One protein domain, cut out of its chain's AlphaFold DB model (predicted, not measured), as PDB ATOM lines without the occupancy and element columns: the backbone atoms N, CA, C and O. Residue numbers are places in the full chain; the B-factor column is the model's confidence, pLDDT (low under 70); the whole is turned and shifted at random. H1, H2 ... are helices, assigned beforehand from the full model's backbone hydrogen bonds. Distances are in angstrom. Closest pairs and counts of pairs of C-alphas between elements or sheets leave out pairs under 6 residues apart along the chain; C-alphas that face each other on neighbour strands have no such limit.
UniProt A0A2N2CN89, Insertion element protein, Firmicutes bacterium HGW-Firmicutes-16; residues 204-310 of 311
ATOM      1  N   LYS A 204     -14.907 -37.372 154.157       74.06
ATOM      2  CA  LYS A 204     -13.643 -37.577 154.875       74.06
ATOM      3  C   LYS A 204     -12.454 -36.999 154.107       74.06
ATOM      4  O   LYS A 204     -11.653 -36.271 154.692       74.06
ATOM      5  N   PHE A 205     -12.345 -37.285 152.808       74.25
ATOM      6  CA  PHE A 205     -11.284 -36.732 151.966       74.25
ATOM      7  C   PHE A 205     -11.383 -35.208 151.849       74.25
ATOM      8  O   PHE A 205     -10.379 -34.529 152.037       74.25
ATOM      9  N   LEU A 206     -12.583 -34.660 151.624       76.81
ATOM     10  CA  LEU A 206     -12.790 -33.207 151.551       76.81
ATOM     11  C   LEU A 206     -12.391 -32.497 152.853       76.81
ATOM     12  O   LEU A 206     -11.747 -31.446 152.817       76.81
ATOM     13  N   SER A 207     -12.713 -33.088 154.007       80.19
ATOM     14  CA  SER A 207     -12.297 -32.567 155.312       80.19
ATOM     15  C   SER A 207     -10.773 -32.586 155.476       80.19
ATOM     16  O   SER A 207     -10.189 -31.593 155.909       80.19
ATOM     17  N   LEU A 208     -10.115 -33.692 155.114       80.81
ATOM     18  CA  LEU A 208      -8.651 -33.811 155.137       80.81
ATOM     19  C   LEU A 208      -7.985 -32.796 154.204       80.81
ATOM     20  O   LEU A 208      -7.033 -32.129 154.608       80.81
ATOM     21  N   LEU A 209      -8.512 -32.643 152.989       80.56
ATOM     22  CA  LEU A 209      -8.041 -31.685 151.997       80.56
ATOM     23  C   LEU A 209      -8.124 -30.257 152.541       80.56
ATOM     24  O   LEU A 209      -7.126 -29.540 152.520       80.56
ATOM     25  N   LYS A 210      -9.273 -29.857 153.100       82.62
ATOM     26  CA  LYS A 210      -9.470 -28.521 153.683       82.62
ATOM     27  C   LYS A 210      -8.500 -28.253 154.839       82.62
ATOM     28  O   LYS A 210      -7.837 -27.216 154.852       82.62
ATOM     29  N   THR A 211      -8.378 -29.195 155.775       84.81
ATOM     30  CA  THR A 211      -7.498 -29.060 156.945       84.81
ATOM     31  C   THR A 211      -6.031 -28.954 156.541       84.81
ATOM     32  O   THR A 211      -5.342 -28.028 156.972       84.81
ATOM     33  N   ASN A 212      -5.546 -29.862 155.690       82.12
ATOM     34  CA  ASN A 212      -4.150 -29.846 155.258       82.12
ATOM     35  C   ASN A 212      -3.842 -28.626 154.388       82.12
ATOM     36  O   ASN A 212      -2.780 -28.032 154.551       82.12
ATOM     37  N   THR A 213      -4.775 -28.195 153.530       84.50
ATOM     38  CA  THR A 213      -4.606 -26.961 152.744       84.50
ATOM     39  C   THR A 213      -4.394 -25.781 153.689       84.50
ATOM     40  O   THR A 213      -3.442 -25.025 153.527       84.50
ATOM     41  N   GLY A 214      -5.216 -25.659 154.738       84.06
ATOM     42  CA  GLY A 214      -5.067 -24.612 155.748       84.06
ATOM     43  C   GLY A 214      -3.723 -24.647 156.484       84.06
ATOM     44  O   GLY A 214      -3.142 -23.592 156.734       84.06
ATOM     45  N   LYS A 215      -3.201 -25.839 156.799       83.25
ATOM     46  CA  LYS A 215      -1.877 -25.994 157.426       83.25
ATOM     47  C   LYS A 215      -0.754 -25.496 156.521       83.25
ATOM     48  O   LYS A 215       0.072 -24.710 156.975       83.25
ATOM     49  N   VAL A 216      -0.754 -25.909 155.251       82.50
ATOM     50  CA  VAL A 216       0.274 -25.487 154.289       82.50
ATOM     51  C   VAL A 216       0.203 -23.982 154.064       82.50
ATOM     52  O   VAL A 216       1.217 -23.316 154.217       82.50
ATOM     53  N   ARG A 217      -0.996 -23.420 153.844       85.69
ATOM     54  CA  ARG A 217      -1.187 -21.965 153.695       85.69
ATOM     55  C   ARG A 217      -0.546 -21.171 154.834       85.69
ATOM     56  O   ARG A 217       0.103 -20.162 154.573       85.69
ATOM     57  N   LYS A 218      -0.714 -21.633 156.081       84.12
ATOM     58  CA  LYS A 218      -0.109 -21.014 157.271       84.12
ATOM     59  C   LYS A 218       1.411 -21.171 157.295       84.12
ATOM     60  O   LYS A 218       2.108 -20.188 157.503       84.12
ATOM     61  N   ALA A 219       1.917 -22.382 157.072       79.81
ATOM     62  CA  ALA A 219       3.351 -22.672 157.126       79.81
ATOM     63  C   ALA A 219       4.148 -21.951 156.027       79.81
ATOM     64  O   ALA A 219       5.299 -21.584 156.237       79.81
ATOM     65  N   THR A 220       3.539 -21.737 154.862       77.69
ATOM     66  CA  THR A 220       4.206 -21.176 153.679       77.69
ATOM     67  C   THR A 220       3.831 -19.718 153.429       77.69
ATOM     68  O   THR A 220       4.238 -19.156 152.417       77.69
ATOM     69  N   ASN A 221       2.989 -19.132 154.288       81.56
ATOM     70  CA  ASN A 221       2.387 -17.810 154.114       81.56
ATOM     71  C   ASN A 221       1.779 -17.582 152.710       81.56
ATOM     72  O   ASN A 221       1.882 -16.503 152.130       81.56
ATOM     73  N   ASN A 222       1.168 -18.622 152.133       80.50
ATOM     74  CA  ASN A 222       0.570 -18.566 150.800       80.50
ATOM     75  C   ASN A 222      -0.934 -18.815 150.888       80.50
ATOM     76  O   ASN A 222      -1.368 -19.961 150.911       80.50
ATOM     77  N   GLN A 223      -1.734 -17.751 150.879       81.31
ATOM     78  CA  GLN A 223      -3.201 -17.815 150.919       81.31
ATOM     79  C   GLN A 223      -3.827 -18.587 149.745       81.31
ATOM     80  O   GLN A 223      -4.898 -19.176 149.905       81.31
ATOM     81  N   TYR A 224      -3.184 -18.579 148.578       78.75
ATOM     82  CA  TYR A 224      -3.730 -19.135 147.340       78.75
ATOM     83  C   TYR A 224      -3.391 -20.611 147.147       78.75
ATOM     84  O   TYR A 224      -3.883 -21.236 146.214       78.75
ATOM     85  N   PHE A 225      -2.599 -21.198 148.050       79.31
ATOM     86  CA  PHE A 225      -2.221 -22.600 147.947       79.31
ATOM     87  C   PHE A 225      -3.464 -23.502 147.883       79.31
ATOM     88  O   PHE A 225      -4.352 -23.424 148.740       79.31
ATOM     89  N   LYS A 226      -3.518 -24.375 146.879       76.94
ATOM     90  CA  LYS A 226      -4.531 -25.419 146.705       76.94
ATOM     91  C   LYS A 226      -3.825 -26.691 146.272       76.94
ATOM     92  O   LYS A 226      -3.018 -26.622 145.358       76.94
ATOM     93  N   PHE A 227      -4.095 -27.821 146.922       72.94
ATOM     94  CA  PHE A 227      -3.468 -29.081 146.522       72.94
ATOM     95  C   PHE A 227      -3.878 -29.463 145.096       72.94
ATOM     96  O   PHE A 227      -5.067 -29.449 144.776       72.94
ATOM     97  N   SER A 228      -2.899 -29.826 144.274       66.31
ATOM     98  CA  SER A 228      -3.087 -30.448 142.965       66.31
ATOM     99  C   SER A 228      -2.582 -31.892 142.989       66.31
ATOM    100  O   SER A 228      -1.908 -32.326 143.928       66.31
ATOM    101  N   THR A 229      -2.908 -32.651 141.944       58.75
ATOM    102  CA  THR A 229      -2.354 -33.995 141.719       58.75
ATOM    103  C   THR A 229      -0.826 -33.983 141.684       58.75
ATOM    104  O   THR A 229      -0.190 -34.908 142.184       58.75
ATOM    105  N   ASP A 230      -0.237 -32.889 141.205       56.22
ATOM    106  CA  ASP A 230       1.203 -32.760 140.977       56.22
ATOM    107  C   ASP A 230       2.009 -32.566 142.277       56.22
ATOM    108  O   ASP A 230       3.232 -32.734 142.296       56.22
ATOM    109  N   ASP A 231       1.346 -32.251 143.399       64.50
ATOM    110  CA  ASP A 231       2.008 -32.090 144.700       64.50
ATOM    111  C   ASP A 231       2.482 -33.432 145.294       64.50
ATOM    112  O   ASP A 231       3.256 -33.458 146.258       64.50
ATOM    113  N   GLY A 232       2.047 -34.565 144.732       57.88
ATOM    114  CA  GLY A 232       2.445 -35.900 145.178       57.88
ATOM    115  C   GLY A 232       1.808 -36.342 146.503       57.88
ATOM    116  O   GLY A 232       2.226 -37.344 147.084       57.88
ATOM    117  N   ILE A 233       0.818 -35.596 147.015       64.12
ATOM    118  CA  ILE A 233       0.052 -35.933 148.225       64.12
ATOM    119  C   ILE A 233      -1.355 -36.337 147.828       64.12
ATOM    120  O   ILE A 233      -2.310 -35.569 147.872       64.12
ATOM    121  N   TYR A 234      -1.472 -37.602 147.475       55.75
ATOM    122  CA  TYR A 234      -2.731 -38.162 147.019       55.75
ATOM    123  C   TYR A 234      -3.569 -38.688 148.187       55.75
ATOM    124  O   TYR A 234      -4.798 -38.653 148.168       55.75
ATOM    125  N   THR A 235      -2.903 -39.152 149.250       63.03
ATOM    126  CA  THR A 235      -3.537 -39.872 150.359       63.03
ATOM    127  C   THR A 235      -3.500 -39.148 151.702       63.03
ATOM    128  O   THR A 235      -4.153 -39.627 152.632       63.03
ATOM    129  N   PHE A 236      -2.762 -38.033 151.790       71.81
ATOM    130  CA  PHE A 236      -2.303 -37.394 153.034       71.81
ATOM    131  C   PHE A 236      -1.503 -38.324 153.963       71.81
ATOM    132  O   PHE A 236      -1.302 -38.009 155.136       71.81
ATOM    133  N   ASP A 237      -1.015 -39.453 153.442       78.94
ATOM    134  CA  ASP A 237      -0.098 -40.326 154.163       78.94
ATOM    135  C   ASP A 237       1.313 -39.725 154.135       78.94
ATOM    136  O   ASP A 237       2.009 -39.728 153.116       78.94
ATOM    137  N   ARG A 238       1.732 -39.214 155.295       84.81
ATOM    138  CA  ARG A 238       3.053 -38.612 155.506       84.81
ATOM    139  C   ARG A 238       4.183 -39.588 155.185       84.81
ATOM    140  O   ARG A 238       5.202 -39.179 154.639       84.81
ATOM    141  N   ARG A 239       4.015 -40.874 155.508       84.31
ATOM    142  CA  ARG A 239       5.041 -41.894 155.292       84.31
ATOM    143  C   ARG A 239       5.206 -42.173 153.808       84.31
ATOM    144  O   ARG A 239       6.329 -42.117 153.319       84.31
ATOM    145  N   ALA A 240       4.102 -42.417 153.104       78.94
ATOM    146  CA  ALA A 240       4.125 -42.640 151.660       78.94
ATOM    147  C   ALA A 240       4.739 -41.439 150.923       78.94
ATOM    148  O   ALA A 240       5.621 -41.612 150.082       78.94
ATOM    149  N   PHE A 241       4.352 -40.219 151.311       83.25
ATOM    150  CA  PHE A 241       4.901 -38.992 150.737       83.25
ATOM    151  C   PHE A 241       6.418 -38.867 150.929       83.25
ATOM    152  O   PHE A 241       7.124 -38.538 149.976       83.25
ATOM    153  N   LEU A 242       6.924 -39.124 152.142       84.88
ATOM    154  CA  LEU A 242       8.356 -39.051 152.449       84.88
ATOM    155  C   LEU A 242       9.154 -40.159 151.759       84.88
ATOM    156  O   LEU A 242      10.255 -39.902 151.281       84.88
ATOM    157  N   THR A 243       8.601 -41.370 151.669       83.12
ATOM    158  CA  THR A 243       9.226 -42.484 150.944       83.12
ATOM    159  C   THR A 243       9.405 -42.165 149.461       83.12
ATOM    160  O   THR A 243      10.421 -42.543 148.887       83.12
ATOM    161  N   ALA A 244       8.463 -41.433 148.861       79.00
ATOM    162  CA  ALA A 244       8.543 -40.996 147.470       79.00
ATOM    163  C   ALA A 244       9.495 -39.803 147.239       79.00
ATOM    164  O   ALA A 244       9.726 -39.417 146.093       79.00
ATOM    165  N   GLN A 245      10.049 -39.179 148.290       81.62
ATOM    166  CA  GLN A 245      10.968 -38.055 148.109       81.62
ATOM    167  C   GLN A 245      12.360 -38.515 147.658       81.62
ATOM    168  O   GLN A 245      12.879 -39.516 148.158       81.62
ATOM    169  N   PRO A 246      13.041 -37.725 146.807       82.94
ATOM    170  CA  PRO A 246      14.445 -37.945 146.504       82.94
ATOM    171  C   PRO A 246      15.284 -37.992 147.780       82.94
ATOM    172  O   PRO A 246      15.142 -37.153 148.675       82.94
ATOM    173  N   ARG A 247      16.239 -38.922 147.832       84.25
ATOM    174  CA  ARG A 247      17.114 -39.127 148.996       84.25
ATOM    175  C   ARG A 247      17.856 -37.855 149.424       84.25
ATOM    176  O   ARG A 247      18.073 -37.639 150.614       84.25
ATOM    177  N   LYS A 248      18.185 -36.981 148.466       87.50
ATOM    178  CA  LYS A 248      18.779 -35.658 148.712       87.50
ATOM    179  C   LYS A 248      17.927 -34.802 149.656       87.50
ATOM    180  O   LYS A 248      18.482 -34.207 150.573       87.50
ATOM    181  N   ASN A 249      16.607 -34.783 149.468       86.31
ATOM    182  CA  ASN A 249      15.689 -33.997 150.295       86.31
ATOM    183  C   ASN A 249      15.605 -34.570 151.717       86.31
ATOM    184  O   ASN A 249      15.646 -33.822 152.686       86.31
ATOM    185  N   LEU A 250      15.570 -35.901 151.854       90.50
ATOM    186  CA  LEU A 250      15.579 -36.565 153.164       90.50
ATOM    187  C   LEU A 250      16.884 -36.296 153.928       90.50
ATOM    188  O   LEU A 250      16.864 -36.023 155.124       90.50
ATOM    189  N   HIS A 251      18.023 -36.316 153.230       90.94
ATOM    190  CA  HIS A 251      19.321 -35.960 153.806       90.94
ATOM    191  C   HIS A 251      19.387 -34.491 154.245       90.94
ATOM    192  O   HIS A 251      19.968 -34.198 155.286       90.94
ATOM    193  N   GLU A 252      18.815 -33.572 153.461       90.44
ATOM    194  CA  GLU A 252      18.731 -32.147 153.806       90.44
ATOM    195  C   GLU A 252      17.946 -31.952 155.108       90.44
ATOM    196  O   GLU A 252      18.436 -31.286 156.012       90.44
ATOM    197  N   ILE A 253      16.810 -32.639 155.257       92.12
ATOM    198  CA  ILE A 253      16.015 -32.633 156.491       92.12
ATOM    199  C   ILE A 253      16.839 -33.177 157.666       92.12
ATOM    200  O   ILE A 253      17.008 -32.492 158.671       92.12
ATOM    201  N   CYS A 254      17.432 -34.367 157.545       90.94
ATOM    202  CA  CYS A 254      18.262 -34.931 158.615       90.94
ATOM    203  C   CYS A 254      19.438 -34.017 159.008       90.94
ATOM    204  O   CYS A 254      19.806 -33.979 160.182       90.94
ATOM    205  N   ARG A 255      20.006 -33.266 158.053       91.94
ATOM    206  CA  ARG A 255      21.053 -32.270 158.312       91.94
ATOM    207  C   ARG A 255      20.526 -31.094 159.130       91.94
ATOM    208  O   ARG A 255      21.157 -30.743 160.119       91.94
ATOM    209  N   THR A 256      19.388 -30.520 158.744       90.75
ATOM    210  CA  THR A 256      18.761 -29.395 159.460       90.75
ATOM    211  C   THR A 256      18.403 -29.766 160.902       90.75
ATOM    212  O   THR A 256      18.528 -28.938 161.799       90.75
ATOM    213  N   HIS A 257      18.059 -31.033 161.150       91.31
ATOM    214  CA  HIS A 257      17.774 -31.569 162.487       91.31
ATOM    215  C   HIS A 257      19.000 -32.156 163.212       91.31
ATOM    216  O   HIS A 257      18.842 -32.855 164.211       91.31
ATOM    217  N   ASN A 258      20.224 -31.892 162.737       90.12
ATOM    218  CA  ASN A 258      21.482 -32.327 163.364       90.12
ATOM    219  C   ASN A 258      21.601 -33.844 163.622       90.12
ATOM    220  O   ASN A 258      22.327 -34.279 164.520       90.12
ATOM    221  N   ILE A 259      20.937 -34.676 162.816       90.62
ATOM    222  CA  ILE A 259      21.078 -36.132 162.904       90.62
ATOM    223  C   ILE A 259      22.464 -36.529 162.385       90.62
ATOM    224  O   ILE A 259      22.942 -36.013 161.375       90.62
ATOM    225  N   ARG A 260      23.128 -37.471 163.058       88.94
ATOM    226  CA  ARG A 260      24.437 -38.004 162.644       88.94
ATOM    227  C   ARG A 260      24.283 -39.395 162.031       88.94
ATOM    228  O   ARG A 260      23.381 -40.142 162.387       88.94
ATOM    229  N   GLY A 261      25.164 -39.745 161.094       86.44
ATOM    230  CA  GLY A 261      25.210 -41.087 160.487       86.44
ATOM    231  C   GLY A 261      24.135 -41.390 159.432       86.44
ATOM    232  O   GLY A 261      24.176 -42.460 158.828       86.44
ATOM    233  N   TYR A 262      23.230 -40.447 159.142       89.19
ATOM    234  CA  TYR A 262      22.105 -40.651 158.219       89.19
ATOM    235  C   TYR A 262      22.516 -40.965 156.771       89.19
ATOM    236  O   TYR A 262      21.746 -41.563 156.026       89.19
ATOM    237  N   SER A 263      23.728 -40.593 156.347       85.62
ATOM    238  CA  SER A 263      24.175 -40.719 154.951       85.62
ATOM    239  C   SER A 263      24.129 -42.157 154.423       85.62
ATOM    240  O   SER A 263      23.822 -42.371 153.248       85.62
ATOM    241  N   ARG A 264      24.379 -43.142 155.297       87.81
ATOM    242  CA  ARG A 264      24.395 -44.578 154.970       87.81
ATOM    243  C   ARG A 264      23.068 -45.291 155.250       87.81
ATOM    244  O   ARG A 264      22.944 -46.470 154.941       87.81
ATOM    245  N   TRP A 265      22.072 -44.615 155.820       87.94
ATOM    246  CA  TRP A 265      20.821 -45.263 156.226       87.94
ATOM    247  C   TRP A 265      19.934 -45.622 155.029       87.94
ATOM    248  O   TRP A 265      19.883 -44.871 154.058       87.94
ATOM    249  N   PRO A 266      19.189 -46.736 155.050       88.56
ATOM    250  CA  PRO A 266      18.188 -46.992 154.020       88.56
ATOM    251  C   PRO A 266      17.059 -45.948 154.099       88.56
ATOM    252  O   PRO A 266      16.784 -45.397 155.167       88.56
ATOM    253  N   VAL A 267      16.370 -45.697 152.976       82.94
ATOM    254  CA  VAL A 267      15.284 -44.693 152.886       82.94
ATOM    255  C   VAL A 267      14.225 -44.922 153.962       82.94
ATOM    256  O   VAL A 267      13.796 -43.978 154.616       82.94
ATOM    257  N   ARG A 268      13.876 -46.184 154.230       87.81
ATOM    258  CA  ARG A 268      12.930 -46.551 155.289       87.81
ATOM    259  C   ARG A 268      13.340 -46.011 156.662       87.81
ATOM    260  O   ARG A 268      12.485 -45.486 157.366       87.81
ATOM    261  N   SER A 269      14.618 -46.116 157.030       88.69
ATOM    262  CA  SER A 269      15.111 -45.620 158.320       88.69
ATOM    263  C   SER A 269      15.094 -44.096 158.376       88.69
ATOM    264  O   SER A 269      14.642 -43.541 159.368       88.69
ATOM    265  N   LEU A 270      15.486 -43.420 157.287       90.94
ATOM    266  CA  LEU A 270      15.386 -41.959 157.177       90.94
ATOM    267  C   LEU A 270      13.942 -41.482 157.388       90.94
ATOM    268  O   LEU A 270      13.693 -40.596 158.199       90.94
ATOM    269  N   VAL A 271      12.987 -42.109 156.696       91.06
ATOM    270  CA  VAL A 271      11.561 -41.766 156.780       91.06
ATOM    271  C   VAL A 271      11.021 -41.984 158.191       91.06
ATOM    272  O   VAL A 271      10.349 -41.106 158.721       91.06
ATOM    273  N   VAL A 272      11.330 -43.123 158.822       92.44
ATOM    274  CA  VAL A 272      10.890 -43.401 160.198       92.44
ATOM    275  C   VAL A 272      11.439 -42.354 161.162       92.44
ATOM    276  O   VAL A 272      10.676 -41.851 161.977       92.44
ATOM    277  N   THR A 273      12.712 -41.970 161.053       92.25
ATOM    278  CA  THR A 273      13.288 -40.922 161.907       92.25
ATOM    279  C   THR A 273      12.605 -39.573 161.691       92.25
ATOM    280  O   THR A 273      12.196 -38.945 162.663       92.25
ATOM    281  N   ILE A 274      12.421 -39.154 160.436       92.56
ATOM    282  CA  ILE A 274      11.800 -37.863 160.097       92.56
ATOM    283  C   ILE A 274      10.349 -37.787 160.598       92.56
ATOM    284  O   ILE A 274       9.922 -36.743 161.078       92.56
ATOM    285  N   LEU A 275       9.594 -38.889 160.545       91.94
ATOM    286  CA  LEU A 275       8.201 -38.927 161.009       91.94
ATOM    287  C   LEU A 275       8.026 -38.607 162.501       91.94
ATOM    288  O   LEU A 275       6.924 -38.229 162.896       91.94
ATOM    289  N   HIS A 276       9.077 -38.760 163.311       91.88
ATOM    290  CA  HIS A 276       9.042 -38.470 164.747       91.88
ATOM    291  C   HIS A 276       9.420 -37.020 165.085       91.88
ATOM    292  O   HIS A 276       9.400 -36.652 166.259       91.88
ATOM    293  N   PHE A 277       9.765 -36.184 164.099       92.25
ATOM    294  CA  PHE A 277      10.057 -34.774 164.350       92.25
ATOM    295  C   PHE A 277       8.787 -33.999 164.719       92.25
ATOM    296  O   PHE A 277       7.719 -34.192 164.133       92.25
ATOM    297  N   SER A 278       8.902 -33.109 165.706       87.56
ATOM    298  CA  SER A 278       7.776 -32.329 166.235       87.56
ATOM    299  C   SER A 278       7.203 -31.337 165.217       87.56
ATOM    300  O   SER A 278       6.022 -31.002 165.276       87.56
ATOM    301  N   ASP A 279       8.008 -30.912 164.248       88.81
ATOM    302  CA  ASP A 279       7.683 -29.970 163.178       88.81
ATOM    303  C   ASP A 279       7.428 -30.653 161.822       88.81
ATOM    304  O   ASP A 279       7.459 -30.009 160.773       88.81
ATOM    305  N   ILE A 280       7.102 -31.950 161.820       87.81
ATOM    306  CA  ILE A 280       6.861 -32.739 160.601       87.81
ATOM    307  C   ILE A 280       5.870 -32.096 159.618       87.81
ATOM    308  O   ILE A 280       6.047 -32.179 158.401       87.81
ATOM    309  N   ASP A 281       4.840 -31.414 160.124       82.00
ATOM    310  CA  ASP A 281       3.862 -30.712 159.286       82.00
ATOM    311  C   ASP A 281       4.500 -29.533 158.526       82.00
ATOM    312  O   ASP A 281       4.170 -29.308 157.360       82.00
ATOM    313  N   ALA A 282       5.442 -28.816 159.146       84.38
ATOM    314  CA  ALA A 282       6.180 -27.727 158.507       84.38
ATOM    315  C   ALA A 282       7.184 -28.262 157.476       84.38
ATOM    316  O   ALA A 282       7.285 -27.720 156.375       84.38
ATOM    317  N   ILE A 283       7.859 -29.374 157.787       88.00
ATOM    318  CA  ILE A 283       8.779 -30.056 156.866       88.00
ATOM    319  C   ILE A 283       8.047 -30.481 155.589       88.00
ATOM    320  O   ILE A 283       8.508 -30.211 154.478       88.00
ATOM    321  N   ILE A 284       6.885 -31.125 155.733       86.75
ATOM    322  CA  ILE A 284       6.072 -31.559 154.593       86.75
ATOM    323  C   ILE A 284       5.593 -30.351 153.782       86.75
ATOM    324  O   ILE A 284       5.722 -30.361 152.559       86.75
ATOM    325  N   ALA A 285       5.112 -29.291 154.441       81.75
ATOM    326  CA  ALA A 285       4.707 -28.056 153.769       81.75
ATOM    327  C   ALA A 285       5.851 -27.444 152.940       81.75
ATOM    328  O   ALA A 285       5.656 -27.122 151.768       81.75
ATOM    329  N   ALA A 286       7.056 -27.361 153.508       83.38
ATOM    330  CA  ALA A 286       8.233 -26.832 152.822       83.38
ATOM    331  C   ALA A 286       8.629 -27.678 151.600       83.38
ATOM    332  O   ALA A 286       8.939 -27.128 150.541       83.38
ATOM    333  N   LEU A 287       8.574 -29.011 151.712       84.38
ATOM    334  CA  LEU A 287       8.844 -29.918 150.592       84.38
ATOM    335  C   LEU A 287       7.855 -29.730 149.437       84.38
ATOM    336  O   LEU A 287       8.272 -29.738 148.278       84.38
ATOM    337  N   ILE A 288       6.567 -29.555 149.742       79.19
ATOM    338  CA  ILE A 288       5.534 -29.306 148.728       79.19
ATOM    339  C   ILE A 288       5.786 -27.957 148.048       79.19
ATOM    340  O   ILE A 288       5.822 -27.878 146.823       79.19
ATOM    341  N   SER A 289       6.030 -26.897 148.822       75.50
ATOM    342  CA  SER A 289       6.277 -25.564 148.263       75.50
ATOM    343  C   SER A 289       7.533 -25.495 147.402       75.50
ATOM    344  O   SER A 289       7.506 -24.841 146.367       75.50
ATOM    345  N   LYS A 290       8.605 -26.212 147.764       75.12
ATOM    346  CA  LYS A 290       9.855 -26.265 146.984       75.12
ATOM    347  C   LYS A 290       9.658 -26.870 145.585       75.12
ATOM    348  O   LYS A 290      10.487 -26.639 144.706       75.12
ATOM    349  N   LYS A 291       8.588 -27.646 145.360       68.50
ATOM    350  CA  LYS A 291       8.257 -28.204 144.038       68.50
ATOM    351  C   LYS A 291       7.560 -27.207 143.109       68.50
ATOM    352  O   LYS A 291       7.632 -27.402 141.898       68.50
ATOM    353  N   ARG A 292       6.907 -26.170 143.641       66.62
ATOM    354  CA  ARG A 292       6.090 -25.243 142.849       66.62
ATOM    355  C   ARG A 292       6.919 -24.105 142.266       66.62
ATOM    356  O   ARG A 292       7.658 -23.442 142.985       66.62
ATOM    357  N   ASP A 293       6.727 -23.850 140.974       59.03
ATOM    358  CA  ASP A 293       7.378 -22.743 140.259       59.03
ATOM    359  C   ASP A 293       6.662 -21.396 140.479       59.03
ATOM    360  O   ASP A 293       7.245 -20.336 140.258       59.03
ATOM    361  N   SER A 294       5.413 -21.409 140.966       61.81
ATOM    362  CA  SER A 294       4.646 -20.199 141.285       61.81
ATOM    363  C   SER A 294       3.805 -20.333 142.554       61.81
ATOM    364  O   SER A 294       3.270 -21.396 142.865       61.81
ATOM    365  N   LEU A 295       3.635 -19.212 143.263       64.56
ATOM    366  CA  LEU A 295       2.803 -19.119 144.472       64.56
ATOM    367  C   LEU A 295       1.295 -19.099 144.173       64.56
ATOM    368  O   LEU A 295       0.497 -19.440 145.039       64.56
ATOM    369  N   VAL A 296       0.905 -18.701 142.962       68.44
ATOM    370  CA  VAL A 296      -0.494 -18.583 142.536       68.44
ATOM    371  C   VAL A 296      -0.645 -19.316 141.215       68.44
ATOM    372  O   VAL A 296       0.142 -19.075 140.299       68.44
ATOM    373  N   ASP A 297      -1.644 -20.187 141.119       68.06
ATOM    374  CA  ASP A 297      -1.903 -20.941 139.897       68.06
ATOM    375  C   ASP A 297      -2.479 -20.007 138.813       68.06
ATOM    376  O   ASP A 297      -3.190 -19.043 139.106       68.06
ATOM    377  N   GLU A 298      -2.184 -20.281 137.540       63.84
ATOM    378  CA  GLU A 298      -2.573 -19.416 136.407       63.84
ATOM    379  C   GLU A 298      -4.086 -19.170 136.308       63.84
ATOM    380  O   GLU A 298      -4.527 -18.104 135.883       63.84
ATOM    381  N   GLU A 299      -4.901 -20.137 136.729       63.34
ATOM    382  CA  GLU A 299      -6.358 -19.980 136.793       63.34
ATOM    383  C   GLU A 299      -6.778 -18.907 137.799       63.34
ATOM    384  O   GLU A 299      -7.644 -18.086 137.497       63.34
ATOM    385  N   ASP A 300      -6.119 -18.860 138.959       67.94
ATOM    386  CA  ASP A 300      -6.409 -17.869 139.993       67.94
ATOM    387  C   ASP A 300      -5.890 -16.489 139.561       67.94
ATOM    388  O   ASP A 300      -6.566 -15.484 139.781       67.94
ATOM    389  N   LYS A 301      -4.753 -16.423 138.850       73.88
ATOM    390  CA  LYS A 301      -4.274 -15.175 138.225       73.88
ATOM    391  C   LYS A 301      -5.287 -14.617 137.221       73.88
ATOM    392  O   LYS A 301      -5.564 -13.419 137.249       73.88
ATOM    393  N   LYS A 302      -5.866 -15.477 136.375       71.38
ATOM    394  CA  LYS A 302      -6.905 -15.098 135.399       71.38
ATOM    395  C   LYS A 302      -8.215 -14.678 136.066       71.38
ATOM    396  O   LYS A 302      -8.848 -13.729 135.617       71.38
ATOM    397  N   ALA A 303      -8.620 -15.345 137.146       68.81
ATOM    398  CA  ALA A 303      -9.803 -14.951 137.908       68.81
ATOM    399  C   ALA A 303      -9.611 -13.584 138.588       68.81
ATOM    400  O   ALA A 303     -10.501 -12.735 138.546       68.81
ATOM    401  N   LEU A 304      -8.427 -13.342 139.162       73.44
ATOM    402  CA  LEU A 304      -8.070 -12.068 139.790       73.44
ATOM    403  C   LEU A 304      -7.957 -10.924 138.771       73.44
ATOM    404  O   LEU A 304      -8.380  -9.808 139.070       73.44
ATOM    405  N   SER A 305      -7.426 -11.175 137.569       71.50
ATOM    406  CA  SER A 305      -7.382 -10.163 136.504       71.50
ATOM    407  C   SER A 305      -8.775  -9.856 135.949       71.50
ATOM    408  O   SER A 305      -9.116  -8.689 135.780       71.50
ATOM    409  N   ALA A 306      -9.623 -10.871 135.763       66.12
ATOM    410  CA  ALA A 306     -11.010 -10.688 135.340       66.12
ATOM    411  C   ALA A 306     -11.852  -9.925 136.380       66.12
ATOM    412  O   ALA A 306     -12.715  -9.131 136.010       66.12
ATOM    413  N   ALA A 307     -11.591 -10.122 137.676       61.59
ATOM    414  CA  ALA A 307     -12.241  -9.369 138.749       61.59
ATOM    415  C   ALA A 307     -11.808  -7.891 138.785       61.59
ATOM    416  O   ALA A 307     -12.622  -7.028 139.093       61.59
ATOM    417  N   LYS A 308     -10.557  -7.585 138.412       57.62
ATOM    418  CA  LYS A 308     -10.047  -6.205 138.320       57.62
ATOM    419  C   LYS A 308     -10.621  -5.396 137.154       57.62
ATOM    420  O   LYS A 308     -10.530  -4.180 137.190       57.62
ATOM    421  N   HIS A 309     -11.196  -6.042 136.140       52.88
ATOM    422  CA  HIS A 309     -11.816  -5.371 134.987       52.88
ATOM    423  C   HIS A 309     -13.339  -5.203 135.118       52.88
ATOM    424  O   HIS A 309     -13.995  -4.775 134.174       52.88
ATOM    425  N   LYS A 310     -13.913  -5.561 136.275       47.72
ATOM    426  CA  LYS A 310     -15.333  -5.352 136.606       47.72
ATOM    427  C   LYS A 310     -15.596  -4.089 137.441       47.72
ATOM    428  O   LYS A 310     -16.719  -3.909 137.909       47.72
TER     429      LYS A 310
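This is residues 204 to 310 of the 311 residues of the protein "Insertion element protein" of Firmicutes bacterium HGW-Firmicutes-16 (UniProt A0A2N2CN89). Three short helices, H2, H3 and H4, form a small cluster at one end of a long, loosely built model, with H5 in the middle. H1 meets H5 crosswise near its own last residues, and at the other end of the model residues 302 to 310, of which 302 to 308 belong to H6, stick out as a tail. The printed part has 107 residues, with six named helices, H1 to H6 in chain order, and no named strand: the class is all helix. The whole is loose, with a radius of gyration of the C-alphas of 16.2 A, and spans 59 by 29 by 21 A; without the tail the body spans 45 by 29 by 21 A.

H1, residues 204 to 219, begins with C-alpha 204 at (-13.643, -37.577, 154.875) and is 22.7 A long. H2 is residues 238 to 243, H3 residues 247 to 256, and H4 residues 267 to 275. H5, residues 280 to 291, is 17.2 A long. H6, residues 298 to 308, is 15.3 A long and ends with C-alpha 308 at (-10.047, -6.205, 138.320).

H1 touches H5 with residues 215 to 219 alone, about perpendicular at 81 degrees; the closest C-alphas, of Val 216 and Ala 285, are 5.1 A apart. H2 touches H4 at a shallow tilt of 29 degrees, opposite ways, closest at the C-alphas of Leu 242 and Val 271, 6.0 A. H3 touches H4 at a steep tilt of 39 degrees, the same way, closest at the C-alphas of Leu 250 and Leu 270, 6.7 A. H5 is close to but not clearly touching H3; their closest C-alphas, of Ile 253 and Ile 283, are 7.7 A apart. H6 touches no helix. Every O i to N i+4 pair is within hydrogen-bond range in H1, H2, H3, H4 and H6, and 7 of 8 are in H5.

The C-alphas farthest apart, of Gly 261 and Lys 310, are 59.1 A apart. The printed part has no cut. The link from H1 to H2, 18 residues, is long. The mean pLDDT of the printed part is 79.1; residues 228 to 235, 291 to 300, 303 and 306 to 310 are under 70.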